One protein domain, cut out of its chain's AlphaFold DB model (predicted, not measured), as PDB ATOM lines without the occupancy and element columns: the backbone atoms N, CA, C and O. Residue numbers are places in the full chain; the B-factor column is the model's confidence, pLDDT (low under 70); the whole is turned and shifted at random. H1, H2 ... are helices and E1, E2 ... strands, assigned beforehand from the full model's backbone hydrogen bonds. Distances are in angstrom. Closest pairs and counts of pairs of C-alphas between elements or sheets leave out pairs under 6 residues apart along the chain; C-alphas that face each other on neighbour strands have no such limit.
ATOM      1  N   ARG A  27     154.736 124.177 155.940       49.84
ATOM      2  CA  ARG A  27     153.930 123.434 154.955       49.84
ATOM      3  C   ARG A  27     152.555 124.049 154.671       49.84
ATOM      4  O   ARG A  27     152.016 123.858 153.587       49.84
ATOM      5  N   ASN A  28     151.994 124.782 155.626       56.50
ATOM      6  CA  ASN A  28     150.674 125.400 155.540       56.50
ATOM      7  C   ASN A  28     150.739 126.919 155.317       56.50
ATOM      8  O   ASN A  28     149.692 127.551 155.205       56.50
ATOM      9  N   SER A  29     151.937 127.500 155.252       60.25
ATOM     10  CA  SER A  29     152.182 128.927 155.039       60.25
ATOM     11  C   SER A  29     153.053 129.084 153.794       60.25
ATOM     12  O   SER A  29     154.260 129.270 153.939       60.25
ATOM     13  N   PRO A  30     152.482 128.950 152.582       60.38
ATOM     14  CA  PRO A  30     153.241 129.025 151.338       60.38
ATOM     15  C   PRO A  30     154.118 130.278 151.265       60.38
ATOM     16  O   PRO A  30     155.250 130.177 150.820       60.38
ATOM     17  N   VAL A  31     153.638 131.419 151.771       68.31
ATOM     18  CA  VAL A  31     154.273 132.741 151.631       68.31
ATOM     19  C   VAL A  31     154.406 133.400 152.984       68.31
ATOM     20  O   VAL A  31     153.452 133.312 153.746       68.31
ATOM     21  N   ARG A  32     155.493 134.128 153.255       74.38
ATOM     22  CA  ARG A  32     155.569 135.080 154.374       74.38
ATOM     23  C   ARG A  32     156.433 136.276 153.993       74.38
ATOM     24  O   ARG A  32     157.570 136.085 153.574       74.38
ATOM     25  N   SER A  33     155.927 137.488 154.201       76.06
ATOM     26  CA  SER A  33     156.733 138.709 154.149       76.06
ATOM     27  C   SER A  33     156.588 139.510 155.440       76.06
ATOM     28  O   SER A  33     155.586 139.413 156.153       76.06
ATOM     29  N   TYR A  34     157.631 140.261 155.782       80.12
ATOM     30  CA  TYR A  34     157.585 141.224 156.872       80.12
ATOM     31  C   TYR A  34     157.289 142.601 156.293       80.12
ATOM     32  O   TYR A  34     158.025 143.078 155.432       80.12
ATOM     33  N   ASN A  35     156.235 143.248 156.780       76.62
ATOM     34  CA  ASN A  35     155.931 144.623 156.432       76.62
ATOM     35  C   ASN A  35     156.439 145.552 157.556       76.62
ATOM     36  O   ASN A  35     155.890 145.543 158.666       76.62
ATOM     37  N   PRO A  36     157.478 146.370 157.296       73.31
ATOM     38  CA  PRO A  36     158.077 147.226 158.315       73.31
ATOM     39  C   PRO A  36     157.163 148.376 158.751       73.31
ATOM     40  O   PRO A  36     157.280 148.836 159.886       73.31
ATOM     41  N   HIS A  37     156.233 148.821 157.899       73.50
ATOM     42  CA  HIS A  37     155.336 149.940 158.205       73.50
ATOM     43  C   HIS A  37     154.292 149.588 159.265       73.50
ATOM     44  O   HIS A  37     153.951 150.436 160.085       73.50
ATOM     45  N   CYS A  38     153.800 148.348 159.271       71.31
ATOM     46  CA  CYS A  38     152.877 147.856 160.297       71.31
ATOM     47  C   CYS A  38     153.545 146.932 161.325       71.31
ATOM     48  O   CYS A  38     152.852 146.377 162.177       71.31
ATOM     49  N   GLN A  39     154.876 146.786 161.250       78.88
ATOM     50  CA  GLN A  39     155.687 145.902 162.092       78.88
ATOM     51  C   GLN A  39     155.066 144.509 162.231       78.88
ATOM     52  O   GLN A  39     154.956 143.965 163.330       78.88
ATOM     53  N   ALA A  40     154.605 143.943 161.118       80.88
ATOM     54  CA  ALA A  40     153.864 142.694 161.125       80.88
ATOM     55  C   ALA A  40     154.330 141.762 160.014       80.88
ATOM     56  O   ALA A  40     154.688 142.189 158.919       80.88
ATOM     57  N   PHE A  41     154.279 140.468 160.301       81.94
ATOM     58  CA  PHE A  41     154.350 139.442 159.279       81.94
ATOM     59  C   PHE A  41     152.980 139.259 158.654       81.94
ATOM     60  O   PHE A  41     151.970 139.190 159.360       81.94
ATOM     61  N   VAL A  42     152.976 139.155 157.336       83.50
ATOM     62  CA  VAL A  42     151.795 138.867 156.541       83.50
ATOM     63  C   VAL A  42     152.080 137.602 155.743       83.50
ATOM     64  O   VAL A  42     153.106 137.493 155.068       83.50
ATOM     65  N   ASP A  43     151.198 136.619 155.860       83.50
ATOM     66  CA  ASP A  43     151.303 135.350 155.156       83.50
ATOM     67  C   ASP A  43     149.959 134.866 154.601       83.50
ATOM     68  O   ASP A  43     148.903 135.126 155.172       83.50
ATOM     69  N   ILE A  44     149.991 134.148 153.473       85.25
ATOM     70  CA  ILE A  44     148.851 133.323 153.051       85.25
ATOM     71  C   ILE A  44     148.982 131.983 153.749       85.25
ATOM     72  O   ILE A  44     150.046 131.363 153.704       85.25
ATOM     73  N   VAL A  45     147.889 131.515 154.343       84.25
ATOM     74  CA  VAL A  45     147.812 130.200 154.971       84.25
ATOM     75  C   VAL A  45     146.715 129.340 154.363       84.25
ATOM     76  O   VAL A  45     145.648 129.828 153.990       84.25
ATOM     77  N   HIS A  46     146.975 128.035 154.315       82.06
ATOM     78  CA  HIS A  46     145.961 127.025 154.046       82.06
ATOM     79  C   HIS A  46     145.239 126.684 155.345       82.06
ATOM     80  O   HIS A  46     145.847 126.222 156.310       82.06
ATOM     81  N   THR A  47     143.932 126.888 155.344       78.31
ATOM     82  CA  THR A  47     143.026 126.477 156.413       78.31
ATOM     83  C   THR A  47     142.047 125.441 155.883       78.31
ATOM     84  O   THR A  47     141.876 125.300 154.673       78.31
ATOM     85  N   THR A  48     141.426 124.701 156.789       74.50
ATOM     86  CA  THR A  48     140.297 123.827 156.479       74.50
ATOM     87  C   THR A  48     139.078 124.346 157.223       74.50
ATOM     88  O   THR A  48     139.194 124.949 158.290       74.50
ATOM     89  N   THR A  49     137.906 124.135 156.646       67.31
ATOM     90  CA  THR A  49     136.627 124.405 157.311       67.31
ATOM     91  C   THR A  49     136.152 123.147 158.025       67.31
ATOM     92  O   THR A  49     136.358 122.044 157.517       67.31
ATOM     93  N   VAL A  50     135.476 123.283 159.167       64.38
ATOM     94  CA  VAL A  50     134.938 122.131 159.919       64.38
ATOM     95  C   VAL A  50     133.919 121.346 159.082       64.38
ATOM     96  O   VAL A  50     133.909 120.117 159.116       64.38
ATOM     97  N   SER A  51     133.119 122.048 158.274       63.34
ATOM     98  CA  SER A  51     132.148 121.472 157.334       63.34
ATOM     99  C   SER A  51     132.783 120.695 156.173       63.34
ATOM    100  O   SER A  51     132.173 119.769 155.639       63.34
ATOM    101  N   SER A  52     134.019 121.032 155.798       66.00
ATOM    102  CA  SER A  52     134.766 120.361 154.732       66.00
ATOM    103  C   SER A  52     136.253 120.260 155.086       66.00
ATOM    104  O   SER A  52     137.070 121.059 154.620       66.00
ATOM    105  N   PRO A  53     136.638 119.260 155.901       66.00
ATOM    106  CA  PRO A  53     138.020 119.089 156.353       66.00
ATOM    107  C   PRO A  53     139.002 118.785 155.212       66.00
ATOM    108  O   PRO A  53     140.208 118.937 155.378       66.00
ATOM    109  N   ALA A  54     138.488 118.325 154.068       63.81
ATOM    110  CA  ALA A  54     139.269 118.013 152.877       63.81
ATOM    111  C   ALA A  54     139.435 119.215 151.930       63.81
ATOM    112  O   ALA A  54     140.321 119.189 151.076       63.81
ATOM    113  N   ALA A  55     138.607 120.258 152.058       69.88
ATOM    114  CA  ALA A  55     138.722 121.452 151.231       69.88
ATOM    115  C   ALA A  55     139.756 122.411 151.826       69.88
ATOM    116  O   ALA A  55     139.661 122.829 152.984       69.88
ATOM    117  N   LYS A  56     140.748 122.773 151.011       77.50
ATOM    118  CA  LYS A  56     141.698 123.833 151.345       77.50
ATOM    119  C   LYS A  56     141.028 125.186 151.115       77.50
ATOM    120  O   LYS A  56     140.404 125.403 150.082       77.50
ATOM    121  N   ARG A  57     141.213 126.098 152.063       83.38
ATOM    122  CA  ARG A  57     140.753 127.488 152.013       83.38
ATOM    123  C   ARG A  57     141.925 128.410 152.322       83.38
ATOM    124  O   ARG A  57     142.538 128.299 153.386       83.38
ATOM    125  N   LEU A  58     142.247 129.302 151.397       86.00
ATOM    126  CA  LEU A  58     143.277 130.319 151.554       86.00
ATOM    127  C   LEU A  58     142.747 131.467 152.410       86.00
ATOM    128  O   LEU A  58     141.647 131.978 152.185       86.00
ATOM    129  N   ARG A  59     143.547 131.867 153.399       87.31
ATOM    130  CA  ARG A  59     143.285 133.025 154.259       87.31
ATOM    131  C   ARG A  59     144.555 133.841 154.421       87.31
ATOM    132  O   ARG A  59     145.657 133.294 154.441       87.31
ATOM    133  N   LEU A  60     144.389 135.148 154.556       87.12
ATOM    134  CA  LEU A  60     145.455 136.049 154.950       87.12
ATOM    135  C   LEU A  60     145.637 135.960 156.461       87.12
ATOM    136  O   LEU A  60     144.675 136.024 157.225       87.12
ATOM    137  N   ARG A  61     146.880 135.847 156.898       86.50
ATOM    138  CA  ARG A  61     147.255 135.883 158.299       86.50
ATOM    139  C   ARG A  61     148.164 137.076 158.544       86.50
ATOM    140  O   ARG A  61     149.092 137.328 157.783       86.50
ATOM    141  N   VAL A  62     147.879 137.814 159.611       84.88
ATOM    142  CA  VAL A  62     148.670 138.968 160.047       84.88
ATOM    143  C   VAL A  62     149.114 138.746 161.484       84.88
ATOM    144  O   VAL A  62     148.311 138.402 162.354       84.88
ATOM    145  N   ARG A  63     150.411 138.932 161.729       80.56
ATOM    146  CA  ARG A  63     151.050 138.729 163.032       80.56
ATOM    147  C   ARG A  63     151.918 139.925 163.369       80.56
ATOM    148  O   ARG A  63     152.946 140.132 162.732       80.56
ATOM    149  N   ARG A  64     151.526 140.704 164.373       76.44
ATOM    150  CA  ARG A  64     152.343 141.825 164.846       76.44
ATOM    151  C   ARG A  64     153.614 141.321 165.523       76.44
ATOM    152  O   ARG A  64     153.618 140.286 166.189       76.44
ATOM    153  N   ARG A  65     154.696 142.075 165.360       66.12
ATOM    154  CA  ARG A  65     155.910 141.913 166.149       66.12
ATOM    155  C   ARG A  65     155.634 142.462 167.545       66.12
ATOM    156  O   ARG A  65     155.336 143.642 167.696       66.12
ATOM    157  N   LEU A  66     155.787 141.625 168.565       62.97
ATOM    158  CA  LEU A  66     155.919 142.124 169.928       62.97
ATOM    159  C   LEU A  66     157.251 142.872 170.012       62.97
ATOM    160  O   LEU A  66     158.311 142.301 169.734       62.97
ATOM    161  N   CYS A  67     157.209 144.153 170.372       47.97
ATOM    162  CA  CYS A  67     158.401 144.787 170.919       47.97
ATOM    163  C   CYS A  67     158.795 143.972 172.160       47.97
ATOM    164  O   CYS A  67     157.902 143.652 172.947       47.97
ATOM    165  N   VAL A  94     147.079 136.751 166.591       72.25
ATOM    166  CA  VAL A  94     147.210 136.303 165.204       72.25
ATOM    167  C   VAL A  94     145.853 136.491 164.536       72.25
ATOM    168  O   VAL A  94     144.906 135.769 164.846       72.25
ATOM    169  N   ARG A  95     145.761 137.425 163.590       81.62
ATOM    170  CA  ARG A  95     144.507 137.697 162.882       81.62
ATOM    171  C   ARG A  95     144.451 136.909 161.588       81.62
ATOM    172  O   ARG A  95     145.390 136.960 160.796       81.62
ATOM    173  N   LEU A  96     143.348 136.197 161.383       83.69
ATOM    174  CA  LEU A  96     143.036 135.496 160.141       83.69
ATOM    175  C   LEU A  96     141.884 136.205 159.438       83.69
ATOM    176  O   LEU A  96     140.812 136.375 160.018       83.69
ATOM    177  N   TRP A  97     142.099 136.573 158.183       85.19
ATOM    178  CA  TRP A  97     141.122 137.249 157.345       85.19
ATOM    179  C   TRP A  97     140.940 136.498 156.015       85.19
ATOM    180  O   TRP A  97     141.936 136.081 155.421       85.19
ATOM    181  N   PRO A  98     139.704 136.298 155.531       82.62
ATOM    182  CA  PRO A  98     138.426 136.682 156.140       82.62
ATOM    183  C   PRO A  98     138.187 135.896 157.424       82.62
ATOM    184  O   PRO A  98     138.893 134.914 157.663       82.62
ATOM    185  N   ALA A  99     137.261 136.329 158.279       77.69
ATOM    186  CA  ALA A  99     136.934 135.600 159.503       77.69
ATOM    187  C   ALA A  99     136.398 134.189 159.184       77.69
ATOM    188  O   ALA A  99     135.989 133.892 158.055       77.69
ATOM    189  N   ASP A 100     136.448 133.288 160.170       72.00
ATOM    190  CA  ASP A 100     135.762 132.010 159.999       72.00
ATOM    191  C   ASP A 100     134.261 132.241 160.189       72.00
ATOM    192  O   ASP A 100     133.853 132.837 161.186       72.00
ATOM    193  N   LEU A 101     133.469 131.823 159.206       64.19
ATOM    194  CA  LEU A 101     132.019 132.022 159.178       64.19
ATOM    195  C   LEU A 101     131.273 130.826 159.787       64.19
ATOM    196  O   LEU A 101     130.059 130.869 159.963       64.19
ATOM    197  N   GLU A 102     131.983 129.748 160.128       60.75
ATOM    198  CA  GLU A 102     131.404 128.535 160.702       60.75
ATOM    199  C   GLU A 102     130.897 128.796 162.138       60.75
ATOM    200  O   GLU A 102     131.666 129.095 163.051       60.75
ATOM    201  N   GLY A 103     129.581 128.675 162.350       53.00
ATOM    202  CA  GLY A 103     128.940 128.760 163.674       53.00
ATOM    203  C   GLY A 103     128.438 130.148 164.091       53.00
ATOM    204  O   GLY A 103     127.753 130.260 165.108       53.00
ATOM    205  N   LYS A 104     128.704 131.188 163.297       51.62
ATOM    206  CA  LYS A 104     127.988 132.469 163.366       51.62
ATOM    207  C   LYS A 104     127.025 132.526 162.182       51.62
ATOM    208  O   LYS A 104     127.344 132.023 161.108       51.62
ATOM    209  N   GLN A 105     125.831 133.100 162.361       49.53
ATOM    210  CA  GLN A 105     125.082 133.562 161.188       49.53
ATOM    211  C   GLN A 105     126.046 134.443 160.374       49.53
ATOM    212  O   GLN A 105     126.847 135.151 160.989       49.53
ATOM    213  N   PRO A 106     126.063 134.357 159.034       53.28
ATOM    214  CA  PRO A 106     126.832 135.287 158.222       53.28
ATOM    215  C   PRO A 106     126.228 136.681 158.423       53.28
ATOM    216  O   PRO A 106     125.373 137.116 157.660       53.28
ATOM    217  N   ASP A 107     126.636 137.349 159.500       52.88
ATOM    218  CA  ASP A 107     126.117 138.652 159.909       52.88
ATOM    219  C   ASP A 107     126.524 139.736 158.893       52.88
ATOM    220  O   ASP A 107     125.908 140.797 158.843       52.88
ATOM    221  N   GLU A 108     127.494 139.449 158.012       64.19
ATOM    222  CA  GLU A 108     127.874 140.313 156.897       64.19
ATOM    223  C   GLU A 108     127.946 139.546 155.555       64.19
ATOM    224  O   GLU A 108     128.846 138.728 155.342       64.19
ATOM    225  N   PRO A 109     127.077 139.869 154.572       70.94
ATOM    226  CA  PRO A 109     127.189 139.425 153.173       70.94
ATOM    227  C   PRO A 109     128.563 139.699 152.539       70.94
ATOM    228  O   PRO A 109     128.945 139.066 151.551       70.94
ATOM    229  N   LEU A 110     129.301 140.653 153.109       75.81
ATOM    230  CA  LEU A 110     130.631 141.062 152.692       75.81
ATOM    231  C   LEU A 110     131.684 139.979 152.939       75.81
ATOM    232  O   LEU A 110     132.462 139.689 152.034       75.81
ATOM    233  N   ASP A 111     131.696 139.349 154.112       76.44
ATOM    234  CA  ASP A 111     132.706 138.334 154.428       76.44
ATOM    235  C   ASP A 111     132.588 137.122 153.502       76.44
ATOM    236  O   ASP A 111     133.593 136.608 153.013       76.44
ATOM    237  N   HIS A 112     131.357 136.712 153.185       77.06
ATOM    238  CA  HIS A 112     131.100 135.647 152.210       77.06
ATOM    239  C   HIS A 112     131.549 136.032 150.797       77.06
ATOM    240  O   HIS A 112     132.100 135.217 150.056       77.06
ATOM    241  N   TYR A 113     131.323 137.285 150.404       81.06
ATOM    242  CA  TYR A 113     131.751 137.787 149.102       81.06
ATOM    243  C   TYR A 113     133.280 137.852 148.986       81.06
ATOM    244  O   TYR A 113     133.843 137.389 147.992       81.06
ATOM    245  N   ILE A 114     133.957 138.366 150.013       83.69
ATOM    246  CA  ILE A 114     135.420 138.381 150.090       83.69
ATOM    247  C   ILE A 114     135.954 136.951 150.057       83.69
ATOM    248  O   ILE A 114     136.909 136.677 149.331       83.69
ATOM    249  N   ASP A 115     135.334 136.032 150.799       83.94
ATOM    250  CA  ASP A 115     135.763 134.639 150.812       83.94
ATOM    251  C   ASP A 115     135.736 134.021 149.414       83.94
ATOM    252  O   ASP A 115     136.717 133.401 149.004       83.94
ATOM    253  N   LYS A 116     134.680 134.287 148.637       83.38
ATOM    254  CA  LYS A 116     134.584 133.874 147.227       83.38
ATOM    255  C   LYS A 116     135.651 134.506 146.331       83.38
ATOM    256  O   LYS A 116     136.120 133.845 145.409       83.38
ATOM    257  N   ILE A 117     136.030 135.766 146.569       86.81
ATOM    258  CA  ILE A 117     137.106 136.425 145.807       86.81
ATOM    259  C   ILE A 117     138.455 135.768 146.104       86.81
ATOM    260  O   ILE A 117     139.240 135.530 145.188       86.81
ATOM    261  N   LEU A 118     138.734 135.488 147.378       87.12
ATOM    262  CA  LEU A 118     140.007 134.908 147.799       87.12
ATOM    263  C   LEU A 118     140.107 133.418 147.475       87.12
ATOM    264  O   LEU A 118     141.199 132.909 147.216       87.12
ATOM    265  N   ASN A 119     138.973 132.724 147.452       87.38
ATOM    266  CA  ASN A 119     138.866 131.302 147.159       87.38
ATOM    267  C   ASN A 119     138.014 131.089 145.897       87.38
ATOM    268  O   ASN A 119     136.937 130.494 145.970       87.38
ATOM    269  N   PRO A 120     138.487 131.539 144.717       84.81
ATOM    270  CA  PRO A 120     137.726 131.439 143.469       84.81
ATOM    271  C   PRO A 120     137.551 129.987 142.996       84.81
ATOM    272  O   PRO A 120     136.762 129.717 142.093       84.81
ATOM    273  N   GLN A 121     138.298 129.049 143.582       80.25
ATOM    274  CA  GLN A 121     138.213 127.623 143.304       80.25
ATOM    275  C   GLN A 121     137.906 126.870 144.597       80.25
ATOM    276  O   GLN A 121     138.655 126.966 145.565       80.25
ATOM    277  N   ALA A 122     136.827 126.085 144.586       70.44
ATOM    278  CA  ALA A 122     136.405 125.290 145.741       70.44
ATOM    279  C   ALA A 122     137.410 124.184 146.108       70.44
ATOM    280  O   ALA A 122     137.440 123.716 147.244       70.44
ATOM    281  N   GLN A 123     138.207 123.733 145.135       74.50
ATOM    282  CA  GLN A 123     139.214 122.694 145.309       74.50
ATOM    283  C   GLN A 123     140.444 123.038 144.471       74.50
ATOM    284  O   GLN A 123     140.351 123.219 143.257       74.50
ATOM    285  N   PHE A 124     141.598 123.097 145.123       78.88
ATOM    286  CA  PHE A 124     142.890 123.312 144.485       78.88
ATOM    287  C   PHE A 124     143.953 122.466 145.189       78.88
ATOM    288  O   PHE A 124     143.818 122.137 146.374       78.88
ATOM    289  N   ASP A 125     144.997 122.098 144.452       78.06
ATOM    290  CA  ASP A 125     146.096 121.305 145.004       78.06
ATOM    291  C   ASP A 125     147.145 122.216 145.644       78.06
ATOM    292  O   ASP A 125     147.348 122.225 146.860       78.06
ATOM    293  N   GLU A 126     147.745 123.060 144.817       79.62
ATOM    294  CA  GLU A 126     148.787 124.011 145.179       79.62
ATOM    295  C   GLU A 126     148.395 125.401 144.670       79.62
ATOM    296  O   GLU A 126     147.549 125.530 143.787       79.62
ATOM    297  N   ALA A 127     149.002 126.452 145.208       83.75
ATOM    298  CA  ALA A 127     148.898 127.790 144.651       83.75
ATOM    299  C   ALA A 127     150.291 128.286 144.264       83.75
ATOM    300  O   ALA A 127     151.219 128.213 145.067       83.75
ATOM    301  N   ASP A 128     150.417 128.817 143.047       85.44
ATOM    302  CA  ASP A 128     151.555 129.661 142.682       85.44
ATOM    303  C   ASP A 128     151.401 131.014 143.363       85.44
ATOM    304  O   ASP A 128     150.281 131.511 143.489       85.44
ATOM    305  N   TRP A 129     152.497 131.638 143.776       86.06
ATOM    306  CA  TRP A 129     152.427 132.917 144.472       86.06
ATOM    307  C   TRP A 129     153.713 133.726 144.335       86.06
ATOM    308  O   TRP A 129     154.787 133.194 144.058       86.06
ATOM    309  N   ALA A 130     153.586 135.030 144.556       83.50
ATOM    310  CA  ALA A 130     154.686 135.969 144.718       83.50
ATOM    311  C   ALA A 130     154.250 137.081 145.679       83.50
ATOM    312  O   ALA A 130     153.084 137.480 145.684       83.50
ATOM    313  N   MET A 131     155.169 137.580 146.500       83.75
ATOM    314  CA  MET A 131     154.870 138.648 147.449       83.75
ATOM    315  C   MET A 131     156.074 139.559 147.647       83.75
ATOM    316  O   MET A 131     157.209 139.087 147.688       83.75
ATOM    317  N   ASP A 132     155.798 140.848 147.807       83.44
ATOM    318  CA  ASP A 132     156.750 141.850 148.271       83.44
ATOM    319  C   ASP A 132     156.233 142.535 149.560       83.44
ATOM    320  O   ASP A 132     155.432 141.976 150.315       83.44
ATOM    321  N   GLU A 133     156.728 143.733 149.869       79.00
ATOM    322  CA  GLU A 133     156.316 144.489 151.058       79.00
ATOM    323  C   GLU A 133     154.882 145.036 150.968       79.00
ATOM    324  O   GLU A 133     154.258 145.327 151.993       79.00
ATOM    325  N   LYS A 134     154.355 145.206 149.753       83.12
ATOM    326  CA  LYS A 134     153.124 145.952 149.481       83.12
ATOM    327  C   LYS A 134     152.084 145.171 148.697       83.12
ATOM    328  O   LYS A 134     150.936 145.598 148.638       83.12
ATOM    329  N   VAL A 135     152.451 144.071 148.066       86.81
ATOM    330  CA  VAL A 135     151.601 143.334 147.145       86.81
ATOM    331  C   VAL A 135     151.816 141.845 147.344       86.81
ATOM    332  O   VAL A 135     152.934 141.358 147.482       86.81
ATOM    333  N   LEU A 136     150.710 141.116 147.319       87.94
ATOM    334  CA  LEU A 136     150.648 139.669 147.357       87.94
ATOM    335  C   LEU A 136     149.812 139.195 146.174       87.94
ATOM    336  O   LEU A 136     148.671 139.618 145.995       87.94
ATOM    337  N   VAL A 137     150.386 138.309 145.372       90.50
ATOM    338  CA  VAL A 137     149.732 137.697 144.219       90.50
ATOM    339  C   VAL A 137     149.738 136.196 144.399       90.50
ATOM    340  O   VAL A 137     150.767 135.620 144.750       90.50
ATOM    341  N   TYR A 138     148.612 135.553 144.113       89.69
ATOM    342  CA  TYR A 138     148.565 134.101 144.021       89.69
ATOM    343  C   TYR A 138     147.600 133.610 142.945       89.69
ATOM    344  O   TYR A 138     146.659 134.296 142.551       89.69
ATOM    345  N   SER A 139     147.857 132.400 142.464       89.50
ATOM    346  CA  SER A 139     147.067 131.688 141.465       89.50
ATOM    347  C   SER A 139     146.855 130.253 141.950       89.50
ATOM    348  O   SER A 139     147.766 129.429 141.812       89.50
ATOM    349  N   PRO A 140     145.672 129.918 142.491       86.62
ATOM    350  CA  PRO A 140     145.323 128.541 142.828       86.62
ATOM    351  C   PRO A 140     145.382 127.644 141.583       86.62
ATOM    352  O   PRO A 140     144.927 128.029 140.501       86.62
ATOM    353  N   ARG A 141     145.978 126.456 141.717       83.69
ATOM    354  CA  ARG A 141     146.036 125.446 140.659       83.69
ATOM    355  C   ARG A 141     144.876 124.459 140.838       83.69
ATOM    356  O   ARG A 141     144.868 123.714 141.824       83.69
ATOM    357  N   PRO A 142     143.920 124.415 139.893       79.50
ATOM    358  CA  PRO A 142     142.808 123.479 139.965       79.50
ATOM    359  C   PRO A 142     143.298 122.037 139.814       79.50
ATOM    360  O   PRO A 142     144.259 121.761 139.090       79.50
ATOM    361  N   PHE A 143     142.594 121.101 140.448       72.94
ATOM    362  CA  PHE A 143     142.826 119.677 140.219       72.94
ATOM    363  C   PHE A 143     142.534 119.317 138.754       72.94
ATOM    364  O   PHE A 143     141.474 119.645 138.234       72.94
ATOM    365  N   ASN A 144     143.455 118.603 138.100       68.25
ATOM    366  CA  ASN A 144     143.255 117.946 136.798       68.25
ATOM    367  C   ASN A 144     142.905 118.846 135.590       68.25
ATOM    368  O   ASN A 144     142.448 118.335 134.567       68.25
ATOM    369  N   HIS A 145     143.163 120.157 135.650       66.94
ATOM    370  CA  HIS A 145     142.928 121.078 134.527       66.94
ATOM    371  C   HIS A 145     144.211 121.834 134.159       66.94
ATOM    372  O   HIS A 145     144.486 122.910 134.685       66.94
ATOM    373  N   VAL A 146     145.013 121.254 133.258       66.25
ATOM    374  CA  VAL A 146     146.314 121.818 132.840       66.25
ATOM    375  C   VAL A 146     146.150 122.975 131.842       66.25
ATOM    376  O   VAL A 146     146.934 123.917 131.877       66.25
ATOM    377  N   ASP A 147     145.085 122.956 131.033       75.56
ATOM    378  CA  ASP A 147     144.915 123.873 129.892       75.56
ATOM    379  C   ASP A 147     143.844 124.959 130.101       75.56
ATOM    380  O   ASP A 147     143.457 125.650 129.158       75.56
ATOM    381  N   GLN A 148     143.327 125.123 131.324       74.06
ATOM    382  CA  GLN A 148     142.319 126.148 131.612       74.06
ATOM    383  C   GLN A 148     142.950 127.435 132.165       74.06
ATOM    384  O   GLN A 148     143.892 127.361 132.962       74.06
ATOM    385  N   PRO A 149     142.419 128.622 131.801       81.75
ATOM    386  CA  PRO A 149     142.807 129.876 132.433       81.75
ATOM    387  C   PRO A 149     142.651 129.790 133.954       81.75
ATOM    388  O   PRO A 149     141.596 129.402 134.459       81.75
ATOM    389  N   ARG A 150     143.705 130.158 134.685       84.81
ATOM    390  CA  ARG A 150     143.704 130.149 136.151       84.81
ATOM    391  C   ARG A 150     143.387 131.541 136.692       84.81
ATOM    392  O   ARG A 150     143.903 132.521 136.149       84.81
ATOM    393  N   PRO A 151     142.567 131.648 137.748       87.94
ATOM    394  CA  PRO A 151     142.324 132.929 138.386       87.94
ATOM    395  C   PRO A 151     143.609 133.435 139.045       87.94
ATOM    396  O   PRO A 151     144.347 132.668 139.661       87.94
ATOM    397  N   ILE A 152     143.841 134.741 138.939       90.56
ATOM    398  CA  ILE A 152     144.897 135.442 139.666       90.56
ATOM    399  C   ILE A 152     144.217 136.322 140.706       90.56
ATOM    400  O   ILE A 152     143.365 137.144 140.365       90.56
ATOM    401  N   VAL A 153     144.610 136.155 141.963       90.62
ATOM    402  CA  VAL A 153     144.180 137.009 143.066       90.62
ATOM    403  C   VAL A 153     145.325 137.944 143.423       90.62
ATOM    404  O   VAL A 153     146.454 137.509 143.649       90.62
ATOM    405  N   LEU A 154     145.016 139.236 143.461       91.06
ATOM    406  CA  LEU A 154     145.932 140.312 143.811       91.06
ATOM    407  C   LEU A 154     145.417 140.997 145.078       91.06
ATOM    408  O   LEU A 154     144.310 141.529 145.092       91.06
ATOM    409  N   ILE A 155     146.251 141.030 146.111       89.00
ATOM    410  CA  ILE A 155     146.022 141.787 147.340       89.00
ATOM    411  C   ILE A 155     147.083 142.877 147.392       89.00
ATOM    412  O   ILE A 155     148.279 142.586 147.387       89.00
ATOM    413  N   SER A 156     146.655 144.136 147.430       88.56
ATOM    414  CA  SER A 156     147.561 145.277 147.512       88.56
ATOM    415  C   SER A 156     147.338 146.065 148.794       88.56
ATOM    416  O   SER A 156     146.216 146.414 149.149       88.56
ATOM    417  N   PHE A 157     148.448 146.361 149.452       84.38
ATOM    418  CA  PHE A 157     148.594 147.285 150.565       84.38
ATOM    419  C   PHE A 157     149.234 148.610 150.109       84.38
ATOM    420  O   PHE A 157     149.495 149.469 150.950       84.38
TER     421      PHE A 157
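This is residues 27 to 67 and 94 to 157 of the 232 residues of the protein "F-box domain-containing" of Trichoderma arundinaceum (UniProt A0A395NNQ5). Two antiparallel sheets form a sandwich that is only partly face to face, the twisted sheet of E1, E2, E3 and E4 over the smaller sheet of E5, E6 and E7, their strands nearly aligned at 7 degrees. The one helix, H1, sits at one side and reaches both sheets with its last residues, while residues 104 to 109 stick out. The printed part has 105 residues with one named helix and seven named strands, in the order E1 E2 E3 E4 H1 E5 E6 E7, and is mostly strand. It is compact, with a radius of gyration of the C-alphas of 14.3 A and spans of 44 by 36 by 25 A.

In the larger sheet, E3, residues 52 to 64, is the longest strand at 29.5 A, and it bends by 94 degrees at residue 55. E2, residues 40 to 49, measures 25.4 A and bends by 57 degrees at residue 46. E1 is residues 31 to 35, beginning at C-alpha 31 (154.273, 132.741, 151.631), and E4 is residues 95 to 97. In the smaller sheet, E5 is residues 124 to 131, 19.7 A, E6 is residues 135 to 142, 22.9 A, and E7 is residues 153 to 156, ending at C-alpha 156 (147.561, 145.277, 147.512). H1 is residues 109 to 118, 14.6 A, beginning at C-alpha 109 (127.189, 139.425, 153.173).

The larger sheet runs E1 E2 E3 E4 and is strongly twisted. E1, E2 and E3 form a meander, each strand the antiparallel neighbour of the one before, and so do E5, E6 and E7. N 33 and O 42 of the hairpin E1 and E2 are 3.0 A apart, and N 45 and O 59 of the hairpin E2 and E3 are 2.9 A apart, both within hydrogen-bond range. Between E3 and E4, N 60 and O 97 are 2.8 A apart. In the other sheet, N 128 and O 139 of the hairpin E5 and E6 are 3.0 A apart, and N 136 and O 155 of the hairpin E6 and E7 are 2.8 A apart. Across the sandwich, E1 and E5 touch, the closest C-alphas being those of Ser 33 and Met 131 at 7.0 A. E2 and E6 are near each other, while E4 and E6 are apart. H1 only grazes the larger sheet, with its residues 111 to 118, and the smaller one, with residues 117 to 118. Its closest C-alphas to E3 are those of Leu 118 and Leu 58, 6.8 A apart, and to E7 those of Leu 118 and Val 153, 6.7 A. In H1, every O i to N i+4 pair is within hydrogen-bond range.

The two farthest C-alphas, those of Cys 67 and Asp 147, are 48.0 A apart. Residues 68 to 93 are not printed, and C-alphas 67 and 94 are 15.2 A apart across this cut. The link from E4 to H1 is long, with 11 residues. Mean pLDDT of the printed part is 76.6, and it is under 70 at residues 27 to 31, 49 to 55, 65 to 67, 101 to 108 and 144 to 146.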